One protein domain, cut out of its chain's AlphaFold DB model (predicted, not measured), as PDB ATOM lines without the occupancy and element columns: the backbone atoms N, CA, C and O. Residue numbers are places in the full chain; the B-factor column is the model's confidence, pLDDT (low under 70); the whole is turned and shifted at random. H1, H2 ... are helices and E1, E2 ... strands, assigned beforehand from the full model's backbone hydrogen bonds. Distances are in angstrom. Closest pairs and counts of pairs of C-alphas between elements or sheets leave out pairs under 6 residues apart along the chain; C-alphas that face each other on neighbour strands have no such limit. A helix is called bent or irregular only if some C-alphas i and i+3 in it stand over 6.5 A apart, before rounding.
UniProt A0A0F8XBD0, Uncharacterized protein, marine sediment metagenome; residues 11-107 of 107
ATOM      1  N   PRO A  11       8.444  18.182 -31.478       96.69
ATOM      2  CA  PRO A  11       9.526  19.125 -31.711       96.69
ATOM      3  C   PRO A  11      10.036  19.697 -30.383       96.69
ATOM      4  O   PRO A  11       9.258  19.967 -29.471       96.69
ATOM      5  N   VAL A  12      11.345  19.912 -30.285       97.56
ATOM      6  CA  VAL A  12      11.980  20.539 -29.119       97.56
ATOM      7  C   VAL A  12      13.103  21.469 -29.567       97.56
ATOM      8  O   VAL A  12      13.922  21.104 -30.412       97.56
ATOM      9  N   LEU A  13      13.145  22.684 -29.017       97.88
ATOM     10  CA  LEU A  13      14.288  23.583 -29.167       97.88
ATOM     11  C   LEU A  13      15.130  23.528 -27.904       97.88
ATOM     12  O   LEU A  13      14.615  23.783 -26.822       97.88
ATOM     13  N   PHE A  14      16.430  23.298 -28.058       98.12
ATOM     14  CA  PHE A  14      17.381  23.507 -26.975       98.12
ATOM     15  C   PHE A  14      18.030  24.877 -27.106       98.12
ATOM     16  O   PHE A  14      18.613  25.230 -28.142       98.12
ATOM     17  N   ARG A  15      17.911  25.668 -26.048       97.69
ATOM     18  CA  ARG A  15      18.473  27.008 -25.963       97.69
ATOM     19  C   ARG A  15      19.381  27.119 -24.752       97.69
ATOM     20  O   ARG A  15      19.209  26.404 -23.777       97.69
ATOM     21  N   LYS A  16      20.348  28.023 -24.835       96.94
ATOM     22  CA  LYS A  16      21.313  28.304 -23.783       96.94
ATOM     23  C   LYS A  16      21.162  29.738 -23.307       96.94
ATOM     24  O   LYS A  16      21.204  30.666 -24.125       96.94
ATOM     25  N   TRP A  17      21.019  29.924 -22.003       95.81
ATOM     26  CA  TRP A  17      21.022  31.250 -21.399       95.81
ATOM     27  C   TRP A  17      22.395  31.922 -21.527       95.81
ATOM     28  O   TRP A  17      23.428  31.249 -21.593       95.81
ATOM     29  N   PRO A  18      22.461  33.263 -21.564       95.25
ATOM     30  CA  PRO A  18      23.728  33.972 -21.438       95.25
ATOM     31  C   PRO A  18      24.461  33.561 -20.154       95.25
ATOM     32  O   PRO A  18      23.830  33.304 -19.132       95.25
ATOM     33  N   ARG A  19      25.802  33.560 -20.168       92.50
ATOM     34  CA  ARG A  19      26.610  33.247 -18.967       92.50
ATOM     35  C   ARG A  19      26.271  34.149 -17.776       92.50
ATOM     36  O   ARG A  19      26.212  33.676 -16.652       92.50
ATOM     37  N   LEU A  20      25.952  35.414 -18.055       91.69
ATOM     38  CA  LEU A  20      25.477  36.424 -17.095       91.69
ATOM     39  C   LEU A  20      24.195  35.998 -16.345       91.69
ATOM     40  O   LEU A  20      23.838  36.589 -15.335       91.69
ATOM     41  N   LYS A  21      23.472  35.008 -16.880       86.50
ATOM     42  CA  LYS A  21      22.225  34.436 -16.358       86.50
ATOM     43  C   LYS A  21      22.401  32.962 -15.954       86.50
ATOM     44  O   LYS A  21      21.441  32.208 -15.967       86.50
ATOM     45  N   GLY A  22      23.630  32.529 -15.665       88.19
ATOM     46  CA  GLY A  22      23.944  31.164 -15.220       88.19
ATOM     47  C   GLY A  22      24.295  30.180 -16.340       88.19
ATOM     48  O   GLY A  22      24.894  29.145 -16.074       88.19
ATOM     49  N   GLY A  23      24.009  30.501 -17.608       93.12
ATOM     50  CA  GLY A  23      24.444  29.674 -18.742       93.12
ATOM     51  C   GLY A  23      23.724  28.329 -18.905       93.12
ATOM     52  O   GLY A  23      24.208  27.499 -19.677       93.12
ATOM     53  N   GLY A  24      22.607  28.127 -18.199       94.25
ATOM     54  CA  GLY A  24      21.803  26.904 -18.227       94.25
ATOM     55  C   GLY A  24      21.183  26.598 -19.593       94.25
ATOM     56  O   GLY A  24      21.135  27.456 -20.483       94.25
ATOM     57  N   ILE A  25      20.721  25.356 -19.748       96.94
ATOM     58  CA  ILE A  25      20.072  24.861 -20.964       96.94
ATOM     59  C   ILE A  25      18.579  24.697 -20.710       96.94
ATOM     60  O   ILE A  25      18.182  24.069 -19.738       96.94
ATOM     61  N   ILE A  26      17.770  25.212 -21.631       97.00
ATOM     62  CA  ILE A  26      16.316  25.093 -21.614       97.00
ATOM     63  C   ILE A  26      15.826  24.342 -22.847       97.00
ATOM     64  O   ILE A  26      16.208  24.643 -23.984       97.00
ATOM     65  N   ALA A  27      14.973  23.354 -22.613       97.62
ATOM     66  CA  ALA A  27      14.169  22.669 -23.604       97.62
ATOM     67  C   ALA A  27      12.826  23.388 -23.741       97.62
ATOM     68  O   ALA A  27      12.085  23.545 -22.775       97.62
ATOM     69  N   ILE A  28      12.499  23.814 -24.952       97.50
ATOM     70  CA  ILE A  28      11.240  24.479 -25.278       97.50
ATOM     71  C   ILE A  28      10.437  23.537 -26.163       97.50
ATOM     72  O   ILE A  28      10.929  23.131 -27.218       97.50
ATOM     73  N   PHE A  29       9.201  23.236 -25.773       96.75
ATOM     74  CA  PHE A  29       8.265  22.434 -26.557       96.75
ATOM     75  C   PHE A  29       7.329  23.382 -27.323       96.75
ATOM     76  O   PHE A  29       6.300  23.808 -26.797       96.75
ATOM     77  N   PRO A  30       7.673  23.783 -28.559       96.19
ATOM     78  CA  PRO A  30       7.060  24.935 -29.213       96.19
ATOM     79  C   PRO A  30       5.615  24.669 -29.663       96.19
ATOM     80  O   PRO A  30       4.892  25.609 -29.985       96.19
ATOM     81  N   THR A  31       5.206  23.399 -29.701       95.75
ATOM     82  CA  THR A  31       3.851  22.943 -30.032       95.75
ATOM     83  C   THR A  31       2.995  22.688 -28.799       95.75
ATOM     84  O   THR A  31       1.782  22.557 -28.935       95.75
ATOM     85  N   GLU A  32       3.589  22.597 -27.609       94.50
ATOM     86  CA  GLU A  32       2.861  22.386 -26.358       94.50
ATOM     87  C   GLU A  32       2.534  23.732 -25.714       94.50
ATOM     88  O   GLU A  32       3.392  24.615 -25.632       94.50
ATOM     89  N   LEU A  33       1.279  23.897 -25.292       93.75
ATOM     90  CA  LEU A  33       0.826  25.087 -24.574       93.75
ATOM     91  C   LEU A  33       1.496  25.138 -23.198       93.75
ATOM     92  O   LEU A  33       1.636  24.110 -22.540       93.75
ATOM     93  N   GLY A  34       1.942  26.328 -22.795       91.62
ATOM     94  CA  GLY A  34       2.401  26.565 -21.423       91.62
ATOM     95  C   GLY A  34       1.257  26.972 -20.492       91.62
ATOM     96  O   GLY A  34       1.221  26.556 -19.342       91.62
ATOM     97  N   THR A  35       0.326  27.770 -21.012       92.25
ATOM     98  CA  THR A  35      -0.881  28.281 -20.342       92.25
ATOM     99  C   THR A  35      -2.014  28.401 -21.374       92.25
ATOM    100  O   THR A  35      -1.837  28.003 -22.530       92.25
ATOM    101  N   ASP A  36      -3.134  29.023 -20.998       92.88
ATOM    102  CA  ASP A  36      -4.237  29.367 -21.910       92.88
ATOM    103  C   ASP A  36      -3.898  30.502 -22.903       92.88
ATOM    104  O   ASP A  36      -4.745  30.933 -23.686       92.88
ATOM    105  N   ASP A  37      -2.648  30.977 -22.920       93.00
ATOM    106  CA  ASP A  37      -2.111  31.882 -23.935       93.00
ATOM    107  C   ASP A  37      -1.287  31.108 -24.991       93.00
ATOM    108  O   ASP A  37      -0.251  30.510 -24.654       93.00
ATOM    109  N   PRO A  38      -1.656  31.162 -26.293       93.94
ATOM    110  CA  PRO A  38      -0.922  30.483 -27.360       93.94
ATOM    111  C   PRO A  38       0.503  31.016 -27.587       93.94
ATOM    112  O   PRO A  38       1.262  30.373 -28.314       93.94
ATOM    113  N   HIS A  39       0.880  32.164 -27.017       94.50
ATOM    114  CA  HIS A  39       2.243  32.701 -27.052       94.50
ATOM    115  C   HIS A  39       3.177  32.018 -26.046       94.50
ATOM    116  O   HIS A  39       4.394  31.978 -26.264       94.50
ATOM    117  N   THR A  40       2.620  31.357 -25.030       95.75
ATOM    118  CA  THR A  40       3.390  30.603 -24.037       95.75
ATOM    119  C   THR A  40       3.578  29.139 -24.437       95.75
ATOM    120  O   THR A  40       2.686  28.502 -25.007       95.75
ATOM    121  N   SER A  41       4.771  28.597 -24.197       96.00
ATOM    122  CA  SER A  41       5.087  27.178 -24.405       96.00
ATOM    123  C   SER A  41       5.439  26.505 -23.092       96.00
ATOM    124  O   SER A  41       5.993  27.149 -22.202       96.00
ATOM    125  N   SER A  42       5.201  25.197 -23.021       95.62
ATOM    126  CA  SER A  42       5.807  24.354 -21.993       95.62
ATOM    127  C   SER A  42       7.330  24.330 -22.174       95.62
ATOM    128  O   SER A  42       7.831  24.171 -23.295       95.62
ATOM    129  N   MET A  43       8.070  24.471 -21.077       95.81
ATOM    130  CA  MET A  43       9.532  24.519 -21.056       95.81
ATOM    131  C   MET A  43      10.103  23.723 -19.884       95.81
ATOM    132  O   MET A  43       9.446  23.561 -18.859       95.81
ATOM    133  N   TYR A  44      11.330  23.233 -20.036       95.75
ATOM    134  CA  TYR A  44      11.992  22.382 -19.051       95.75
ATOM    135  C   TYR A  44      13.510  22.607 -19.062       95.75
ATOM    136  O   TYR A  44      14.103  22.580 -20.138       95.75
ATOM    137  N   GLU A  45      14.153  22.786 -17.907       91.81
ATOM    138  CA  GLU A  45      15.621  22.953 -17.816       91.81
ATOM    139  C   GLU A  45      16.329  21.759 -17.183       91.81
ATOM    140  O   GLU A  45      17.162  21.141 -17.828       91.81
ATOM    141  N   HIS A  46      15.989  21.411 -15.946       87.38
ATOM    142  CA  HIS A  46      16.474  20.238 -15.212       87.38
ATOM    143  C   HIS A  46      15.423  19.842 -14.166       87.38
ATOM    144  O   HIS A  46      14.503  20.618 -13.903       87.38
ATOM    145  N   VAL A  47      15.539  18.642 -13.584       68.75
ATOM    146  CA  VAL A  47      14.582  18.084 -12.609       68.75
ATOM    147  C   VAL A  47      14.105  19.143 -11.609       68.75
ATOM    148  O   VAL A  47      14.897  19.704 -10.856       68.75
ATOM    149  N   GLY A  48      12.794  19.401 -11.614       64.44
ATOM    150  CA  GLY A  48      12.132  20.386 -10.750       64.44
ATOM    151  C   GLY A  48      11.907  21.769 -11.378       64.44
ATOM    152  O   GLY A  48      11.208  22.582 -10.786       64.44
ATOM    153  N   GLN A  49      12.431  22.033 -12.578       77.50
ATOM    154  CA  GLN A  49      12.310  23.316 -13.284       77.50
ATOM    155  C   GLN A  49      11.473  23.168 -14.565       77.50
ATOM    156  O   GLN A  49      11.956  23.368 -15.682       77.50
ATOM    157  N   HIS A  50      10.206  22.771 -14.398       82.69
ATOM    158  CA  HIS A  50       9.189  22.779 -15.457       82.69
ATOM    159  C   HIS A  50       8.324  24.026 -15.289       82.69
ATOM    160  O   HIS A  50       7.804  24.280 -14.206       82.69
ATOM    161  N   GLY A  51       8.164  24.805 -16.354       88.50
ATOM    162  CA  GLY A  51       7.279  25.960 -16.343       88.50
ATOM    163  C   GLY A  51       6.734  26.325 -17.715       88.50
ATOM    164  O   GLY A  51       6.972  25.647 -18.718       88.50
ATOM    165  N   ALA A  52       6.003  27.431 -17.735       91.38
ATOM    166  CA  ALA A  52       5.557  28.100 -18.943       91.38
ATOM    167  C   ALA A  52       6.391  29.364 -19.175       91.38
ATOM    168  O   ALA A  52       6.762  30.054 -18.227       91.38
ATOM    169  N   GLY A  53       6.655  29.693 -20.436       93.06
ATOM    170  CA  GLY A  53       7.303  30.952 -20.797       93.06
ATOM    171  C   GLY A  53       6.868  31.443 -22.170       93.06
ATOM    172  O   GLY A  53       6.452  30.643 -23.013       93.06
ATOM    173  N   ASP A  54       6.980  32.751 -22.415       95.88
ATOM    174  CA  ASP A  54       6.796  33.305 -23.758       95.88
ATOM    175  C   ASP A  54       7.888  32.751 -24.681       95.88
ATOM    176  O   ASP A  54       9.089  32.986 -24.509       95.88
ATOM    177  N   THR A  55       7.470  31.979 -25.681       93.94
ATOM    178  CA  THR A  55       8.391  31.264 -26.566       93.94
ATOM    179  C   THR A  55       9.286  32.217 -27.347       93.94
ATOM    180  O   THR A  55      10.446  31.905 -27.619       93.94
ATOM    181  N   ARG A  56       8.744  33.363 -27.769       95.25
ATOM    182  CA  ARG A  56       9.443  34.308 -28.636       95.25
ATOM    183  C   ARG A  56      10.439  35.134 -27.826       95.25
ATOM    184  O   ARG A  56      11.539  35.381 -28.321       95.25
ATOM    185  N   ASP A  57      10.084  35.540 -26.615       95.75
ATOM    186  CA  ASP A  57      10.969  36.250 -25.691       95.75
ATOM    187  C   ASP A  57      12.143  35.357 -25.260       95.75
ATOM    188  O   ASP A  57      13.303  35.728 -25.455       95.75
ATOM    189  N   VAL A  58      11.874  34.120 -24.823       95.31
ATOM    190  CA  VAL A  58      12.934  33.173 -24.435       95.31
ATOM    191  C   VAL A  58      13.877  32.892 -25.605       95.31
ATOM    192  O   VAL A  58      15.097  32.916 -25.437       95.31
ATOM    193  N   VAL A  59      13.361  32.678 -26.820       96.06
ATOM    194  CA  VAL A  59      14.211  32.472 -28.008       96.06
ATOM    195  C   VAL A  59      15.071  33.701 -28.318       96.06
ATOM    196  O   VAL A  59      16.223  33.525 -28.715       96.06
ATOM    197  N   GLN A  60      14.573  34.923 -28.120       96.38
ATOM    198  CA  GLN A  60      15.355  36.149 -28.335       96.38
ATOM    199  C   GLN A  60      16.454  36.350 -27.284       96.38
ATOM    200  O   GLN A  60      17.545  36.805 -27.621       96.38
ATOM    201  N   ARG A  61      16.197  35.988 -26.021       95.50
ATOM    202  CA  ARG A  61      17.144  36.182 -24.905       95.50
ATOM    203  C   ARG A  61      18.222  35.107 -24.797       95.50
ATOM    204  O   ARG A  61      19.202  35.279 -24.073       95.50
ATOM    205  N   THR A  62      18.047  33.992 -25.493       96.75
ATOM    206  CA  THR A  62      18.929  32.822 -25.427       96.75
ATOM    207  C   THR A  62      19.671  32.602 -26.741       96.75
ATOM    208  O   THR A  62      19.328  33.170 -27.776       96.75
ATOM    209  N   LYS A  63      20.682  31.730 -26.733       96.94
ATOM    210  CA  LYS A  63      21.371  31.243 -27.941       96.94
ATOM    211  C   LYS A  63      20.965  29.801 -28.248       96.94
ATOM    212  O   LYS A  63      20.391  29.127 -27.402       96.94
ATOM    213  N   ARG A  64      21.234  29.315 -29.465       97.56
ATOM    214  CA  ARG A  64      21.090  27.877 -29.773       97.56
ATOM    215  C   ARG A  64      22.090  27.091 -28.930       97.56
ATOM    216  O   ARG A  64      23.253  27.479 -28.900       97.56
ATOM    217  N   ALA A  65      21.634  26.021 -28.286       97.00
ATOM    218  CA  ALA A  65      22.528  25.081 -27.622       97.00
ATOM    219  C   ALA A  65      23.115  24.101 -28.648       97.00
ATOM    220  O   ALA A  65      22.413  23.646 -29.561       97.00
ATOM    221  N   THR A  66      24.393  23.767 -28.508       97.25
ATOM    222  CA  THR A  66      25.035  22.727 -29.322       97.25
ATOM    223  C   THR A  66      24.608  21.329 -28.854       97.25
ATOM    224  O   THR A  66      24.174  21.167 -27.712       97.25
ATOM    225  N   PRO A  67      24.766  20.287 -29.695       97.62
ATOM    226  CA  PRO A  67      24.492  18.909 -29.290       97.62
ATOM    227  C   PRO A  67      25.196  18.462 -28.012       97.62
ATOM    228  O   PRO A  67      24.586  17.774 -27.200       97.62
ATOM    229  N   SER A  68      26.445  18.881 -27.803       97.38
ATOM    230  CA  SER A  68      27.182  18.560 -26.580       97.38
ATOM    231  C   SER A  68      26.612  19.273 -25.353       97.38
ATOM    232  O   SER A  68      26.557  18.676 -24.282       97.38
ATOM    233  N   GLU A  69      26.142  20.513 -25.501       96.81
ATOM    234  CA  GLU A  69      25.570  21.293 -24.400       96.81
ATOM    235  C   GLU A  69      24.233  20.724 -23.918       96.81
ATOM    236  O   GLU A  69      24.011  20.629 -22.714       96.81
ATOM    237  N   TYR A  70      23.347  20.310 -24.832       97.19
ATOM    238  CA  TYR A  70      22.038  19.774 -24.444       97.19
ATOM    239  C   TYR A  70      22.016  18.256 -24.219       97.19
ATOM    240  O   TYR A  70      20.978  17.729 -23.823       97.19
ATOM    241  N   ALA A  71      23.117  17.535 -24.455       96.94
ATOM    242  CA  ALA A  71      23.159  16.071 -24.370       96.94
ATOM    243  C   ALA A  71      22.671  15.534 -23.013       96.94
ATOM    244  O   ALA A  71      21.892  14.578 -22.970       96.94
ATOM    245  N   SER A  72      23.098  16.168 -21.914       95.81
ATOM    246  CA  SER A  72      22.680  15.783 -20.560       95.81
ATOM    247  C   SER A  72      21.172  15.950 -20.373       95.81
ATOM    248  O   SER A  72      20.489  15.013 -19.959       95.81
ATOM    249  N   LEU A  73      20.636  17.107 -20.773       96.19
ATOM    250  CA  LEU A  73      19.211  17.396 -20.670       96.19
ATOM    251  C   LEU A  73      18.369  16.481 -21.568       96.19
ATOM    252  O   LEU A  73      17.341  15.961 -21.149       96.19
ATOM    253  N   LEU A  74      18.815  16.207 -22.792       96.56
ATOM    254  CA  LEU A  74      18.120  15.283 -23.686       96.56
ATOM    255  C   LEU A  74      18.050  13.864 -23.094       96.56
ATOM    256  O   LEU A  74      17.004  13.217 -23.156       96.56
ATOM    257  N   LYS A  75      19.145  13.387 -22.484       95.75
ATOM    258  CA  LYS A  75      19.171  12.097 -21.781       95.75
ATOM    259  C   LYS A  75      18.197  12.084 -20.603       95.75
ATOM    260  O   LYS A  75      17.513  11.085 -20.389       95.75
ATOM    261  N   GLU A  76      18.114  13.185 -19.867       95.25
ATOM    262  CA  GLU A  76      17.174  13.361 -18.761       95.25
ATOM    263  C   GLU A  76      15.715  13.321 -19.237       95.25
ATOM    264  O   GLU A  76      14.938  12.516 -18.725       95.25
ATOM    265  N   LEU A  77      15.364  14.080 -20.281       94.62
ATOM    266  CA  LEU A  77      14.030  14.060 -20.891       94.62
ATOM    267  C   LEU A  77      13.628  12.638 -21.319       94.62
ATOM    268  O   LEU A  77      12.505  12.192 -21.076       94.62
ATOM    269  N   HIS A  78      14.560  11.876 -21.900       94.56
ATOM    270  CA  HIS A  78      14.323  10.470 -22.227       94.56
ATOM    271  C   HIS A  78      14.139   9.586 -20.987       94.56
ATOM    272  O   HIS A  78      13.350   8.637 -21.034       94.56
ATOM    273  N   LYS A  79      14.851   9.860 -19.889       93.75
ATOM    274  CA  LYS A  79      14.725   9.112 -18.630       93.75
ATOM    275  C   LYS A  79      13.350   9.321 -17.992       93.75
ATOM    276  O   LYS A  79      12.762   8.349 -17.531       93.75
ATOM    277  N   ILE A  80      12.823  10.545 -18.024       91.50
ATOM    278  CA  ILE A  80      11.510  10.888 -17.445       91.50
ATOM    279  C   ILE A  80      10.322  10.556 -18.362       91.50
ATOM    280  O   ILE A  80       9.174  10.743 -17.978       91.50
ATOM    281  N   GLY A  81      10.577  10.024 -19.563       91.75
ATOM    282  CA  GLY A  81       9.540   9.428 -20.407       91.75
ATOM    283  C   GLY A  81       9.170  10.210 -21.663       91.75
ATOM    284  O   GLY A  81       8.318   9.736 -22.415       91.75
ATOM    285  N   TYR A  82       9.831  11.331 -21.972       91.94
ATOM    286  CA  TYR A  82       9.672  11.944 -23.292       91.94
ATOM    287  C   TYR A  82      10.195  10.980 -24.369       91.94
ATOM    288  O   TYR A  82      11.347  10.532 -24.353       91.94
ATOM    289  N   ARG A  83       9.319  10.629 -25.314       92.25
ATOM    290  CA  ARG A  83       9.609   9.768 -26.469       92.25
ATOM    291  C   ARG A  83       9.328  10.544 -27.749       92.25
ATOM    292  O   ARG A  83       8.447  11.394 -27.772       92.25
ATOM    293  N   GLY A  84      10.063  10.243 -28.818       92.62
ATOM    294  CA  GLY A  84       9.823  10.868 -30.121       92.62
ATOM    295  C   GLY A  84      10.248  12.332 -30.220       92.62
ATOM    296  O   GLY A  84       9.726  13.043 -31.076       92.62
ATOM    297  N   LEU A  85      11.170  12.789 -29.367       95.44
ATOM    298  CA  LEU A  85      11.706  14.145 -29.441       95.44
ATOM    299  C   LEU A  85      12.432  14.368 -30.774       95.44
ATOM    300  O   LEU A  85      13.283  13.575 -31.175       95.44
ATOM    301  N   VAL A  86      12.108  15.468 -31.448       96.44
ATOM    302  CA  VAL A  86      12.750  15.916 -32.687       96.44
ATOM    303  C   VAL A  86      13.381  17.275 -32.427       96.44
ATOM    304  O   VAL A  86      12.684  18.278 -32.283       96.44
ATOM    305  N   VAL A  87      14.712  17.317 -32.364       96.75
ATOM    306  CA  VAL A  87      15.436  18.568 -32.120       96.75
ATOM    307  C   VAL A  87      15.315  19.485 -33.332       96.75
ATOM    308  O   VAL A  87      15.706  19.122 -34.440       96.75
ATOM    309  N   VAL A  88      14.811  20.698 -33.114       96.69
ATOM    310  CA  VAL A  88      14.696  21.737 -34.141       96.69
ATOM    311  C   VAL A  88      15.465  22.990 -33.723       96.69
ATOM    312  O   VAL A  88      15.522  23.364 -32.557       96.69
ATOM    313  N   GLN A  89      16.093  23.653 -34.695       92.81
ATOM    314  CA  GLN A  89      17.003  24.784 -34.442       92.81
ATOM    315  C   GLN A  89      16.346  26.160 -34.629       92.81
ATOM    316  O   GLN A  89      16.893  27.189 -34.214       92.81
ATOM    317  N   LYS A  90      15.195  26.206 -35.303       93.44
ATOM    318  CA  LYS A  90      14.473  27.437 -35.644       93.44
ATOM    319  C   LYS A  90      13.054  27.364 -35.098       93.44
ATOM    320  O   LYS A  90      12.389  26.344 -35.255       93.44
ATOM    321  N   LEU A  91      12.597  28.461 -34.499       94.00
ATOM    322  CA  LEU A  91      11.195  28.631 -34.145       94.00
ATOM    323  C   LEU A  91      10.405  28.880 -35.436       94.00
ATOM    324  O   LEU A  91      10.623  29.886 -36.108       94.00
ATOM    325  N   GLN A  92       9.542  27.940 -35.810       93.62
ATOM    326  CA  GLN A  92       8.702  28.039 -37.002       93.62
ATOM    327  C   GLN A  92       7.344  28.658 -36.656       93.62
ATOM    328  O   GLN A  92       6.805  28.420 -35.574       93.62
ATOM    329  N   GLN A  93       6.756  29.408 -37.594       91.31
ATOM    330  CA  GLN A  93       5.408  29.970 -37.416       91.31
ATOM    331  C   GLN A  93       4.335  28.877 -37.268       91.31
ATOM    332  O   GLN A  93       3.358  29.061 -36.542       91.31
ATOM    333  N   SER A  94       4.549  27.713 -37.888       94.06
ATOM    334  CA  SER A  94       3.685  26.533 -37.772       94.06
ATOM    335  C   SER A  94       3.470  26.091 -36.321       94.06
ATOM    336  O   SER A  94       2.383  25.626 -35.988       94.06
ATOM    337  N   PHE A  95       4.453  26.292 -35.438       95.00
ATOM    338  CA  PHE A  95       4.338  25.919 -34.028       95.00
ATOM    339  C   PHE A  95       3.345  26.805 -33.262       95.00
ATOM    340  O   PHE A  95       2.572  26.310 -32.444       95.00
ATOM    341  N   LEU A  96       3.311  28.110 -33.557       94.81
ATOM    342  CA  LEU A  96       2.297  29.013 -32.998       94.81
ATOM    343  C   LEU A  96       0.902  28.657 -33.523       94.81
ATOM    344  O   LEU A  96      -0.058  28.616 -32.755       94.81
ATOM    345  N   ALA A  97       0.790  28.356 -34.821       95.38
ATOM    346  CA  ALA A  97      -0.468  27.900 -35.406       95.38
ATOM    347  C   ALA A  97      -0.965  26.603 -34.744       95.38
ATOM    348  O   ALA A  97      -2.159  26.447 -34.497       95.38
ATOM    349  N   GLU A  98      -0.062  25.683 -34.401       94.81
ATOM    350  CA  GLU A  98      -0.413  24.457 -33.688       94.81
ATOM    351  C   GLU A  98      -0.929  24.715 -32.272       94.81
ATOM    352  O   GLU A  98      -1.979  24.182 -31.916       94.81
ATOM    353  N   ARG A  99      -0.270  25.588 -31.503       95.12
ATOM    354  CA  ARG A  99      -0.756  25.990 -30.176       95.12
ATOM    355  C   ARG A  99      -2.131  26.650 -30.233       95.12
ATOM    356  O   ARG A  99      -3.012  26.270 -29.470       95.12
ATOM    357  N   ARG A 100      -2.368  27.544 -31.201       95.31
ATOM    358  CA  ARG A 100      -3.700  28.138 -31.442       95.31
ATOM    359  C   ARG A 100      -4.761  27.075 -31.732       95.31
ATOM    360  O   ARG A 100      -5.851  27.140 -31.175       95.31
ATOM    361  N   ARG A 101      -4.438  26.073 -32.560       95.25
ATOM    362  CA  ARG A 101      -5.345  24.944 -32.840       95.25
ATOM    363  C   ARG A 101      -5.631  24.099 -31.603       95.25
ATOM    364  O   ARG A 101      -6.754  23.637 -31.459       95.25
ATOM    365  N   LYS A 102      -4.639  23.865 -30.740       93.69
ATOM    366  CA  LYS A 102      -4.835  23.130 -29.480       93.69
ATOM    367  C   LYS A 102      -5.750  23.899 -28.534       93.69
ATOM    368  O   LYS A 102      -6.716  23.320 -28.057       93.69
ATOM    369  N   LEU A 103      -5.508  25.197 -28.358       93.25
ATOM    370  CA  LEU A 103      -6.330  26.047 -27.499       93.25
ATOM    371  C   LEU A 103      -7.779  26.133 -27.995       93.25
ATOM    372  O   LEU A 103      -8.708  26.025 -27.208       93.25
ATOM    373  N   ALA A 104      -7.986  26.249 -29.310       93.25
ATOM    374  CA  ALA A 104      -9.323  26.261 -29.906       93.25
ATOM    375  C   ALA A 104     -10.103  24.945 -29.719       93.25
ATOM    376  O   ALA A 104     -11.316  24.961 -29.835       93.25
ATOM    377  N   LYS A 105      -9.426  23.818 -29.454       91.75
ATOM    378  CA  LYS A 105     -10.067  22.529 -29.135       91.75
ATOM    379  C   LYS A 105     -10.388  22.360 -27.648       91.75
ATOM    380  O   LYS A 105     -11.065  21.405 -27.293       91.75
ATOM    381  N   MET A 106      -9.820  23.212 -26.796       84.69
ATOM    382  CA  MET A 106     -10.050  23.208 -25.347       84.69
ATOM    383  C   MET A 106     -11.225  24.112 -24.945       84.69
ATOM    384  O   MET A 106     -11.641  24.073 -23.792       84.69
ATOM    385  N   ARG A 107     -11.726  24.923 -25.882       72.69
ATOM    386  CA  ARG A 107     -12.896  25.796 -25.743       72.69
ATOM    387  C   ARG A 107     -14.079  25.168 -26.463       72.69
ATOM    388  O   ARG A 107     -15.206  25.379 -25.976       72.69
TER     389      ARG A 107
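This is residues 11 to 107 of the 107 residues of an uncharacterized protein of marine sediment metagenome (UniProt A0A0F8XBD0). A strongly twisted sheet of five strands makes the core, and helices cover both of its faces: short H1 and the longer H3 on one face, H2 on the opposite face. E2, the longest strand, runs through the middle of the sheet and bends sharply, while H3 packs on E2 and ends near one end of the longest axis. The printed part has 97 residues, with three named helices and five named strands in the order E1 E2 E3 E4 H1 H2 E5 H3, a mixed class of helices and strands. The sheet's order is E4, E3, E2, E1, E5, mixed, with E5 parallel to E1 and the other neighbours antiparallel. The whole is compact, with a radius of gyration of the C-alphas of 13.0 A and spans of 39 by 29 by 23 A.

E1 is residues 11 to 16, 16.9 A long, from C-alpha 11 at (9.526, 19.125, -31.711). E2 is residues 25 to 33, 19.6 A, and bends by 76 degrees at residue 30. E3 is residues 40 to 44, 12.9 A, and E4 residues 50 to 54, 13.6 A. H1 is residues 55 to 61, 10.2 A. H2 is residues 67 to 79, 17.5 A, and is irregular: C-alphas 69 and 72 are 7.3 A apart. E5 is residues 85 to 87, 6.4 A. H3 is residues 93 to 104, 16.9 A, and ends with C-alpha 104 at (-9.323, 26.261, -29.906).

E1 to E4 form a meander, each strand the antiparallel neighbour of the one before. E1 and E2 are a hairpin, with N 13 and O 28 2.9 A apart. E2 and E3 are a hairpin, with N 27 and O 44 at 2.7 A. E3 and E4 are a hairpin, with N 43 and O 51 at 2.9 A. Pairing is staggered on E1: residues 11 to 12 pair with the parallel edge strand E5, where N 12 and O 86 are 2.9 A apart, and residues 13 to 16 pair with E2. The domain has three layers, helices on both faces of a sheet. H1, at a height of 8.4 A, is only just over E3 and E2, with 3 C-alphas on each; its closest C-alphas to E3 are Thr 55 and Thr 40, 5.6 A. H3 is on the same face, over E2 at a height of 7.5 A, the closest C-alphas being Phe 95 and Thr 31, 5.0 A. H2 is on the opposite face at 8.6 A, slantwise to E1 at 50 degrees on the local plane, with the C-alphas of Tyr 70 and Phe 14 closest at 6.5 A. In H1 and H3 every O i to N i+4 pair is within hydrogen-bond range; in H2, 7 of 9.

The C-alphas farthest apart are those of Arg 19 and Arg 107, 40.8 A. The printed part has no cut and no long link. Its mean pLDDT is 93.5, and residues 47 to 48 are under 70.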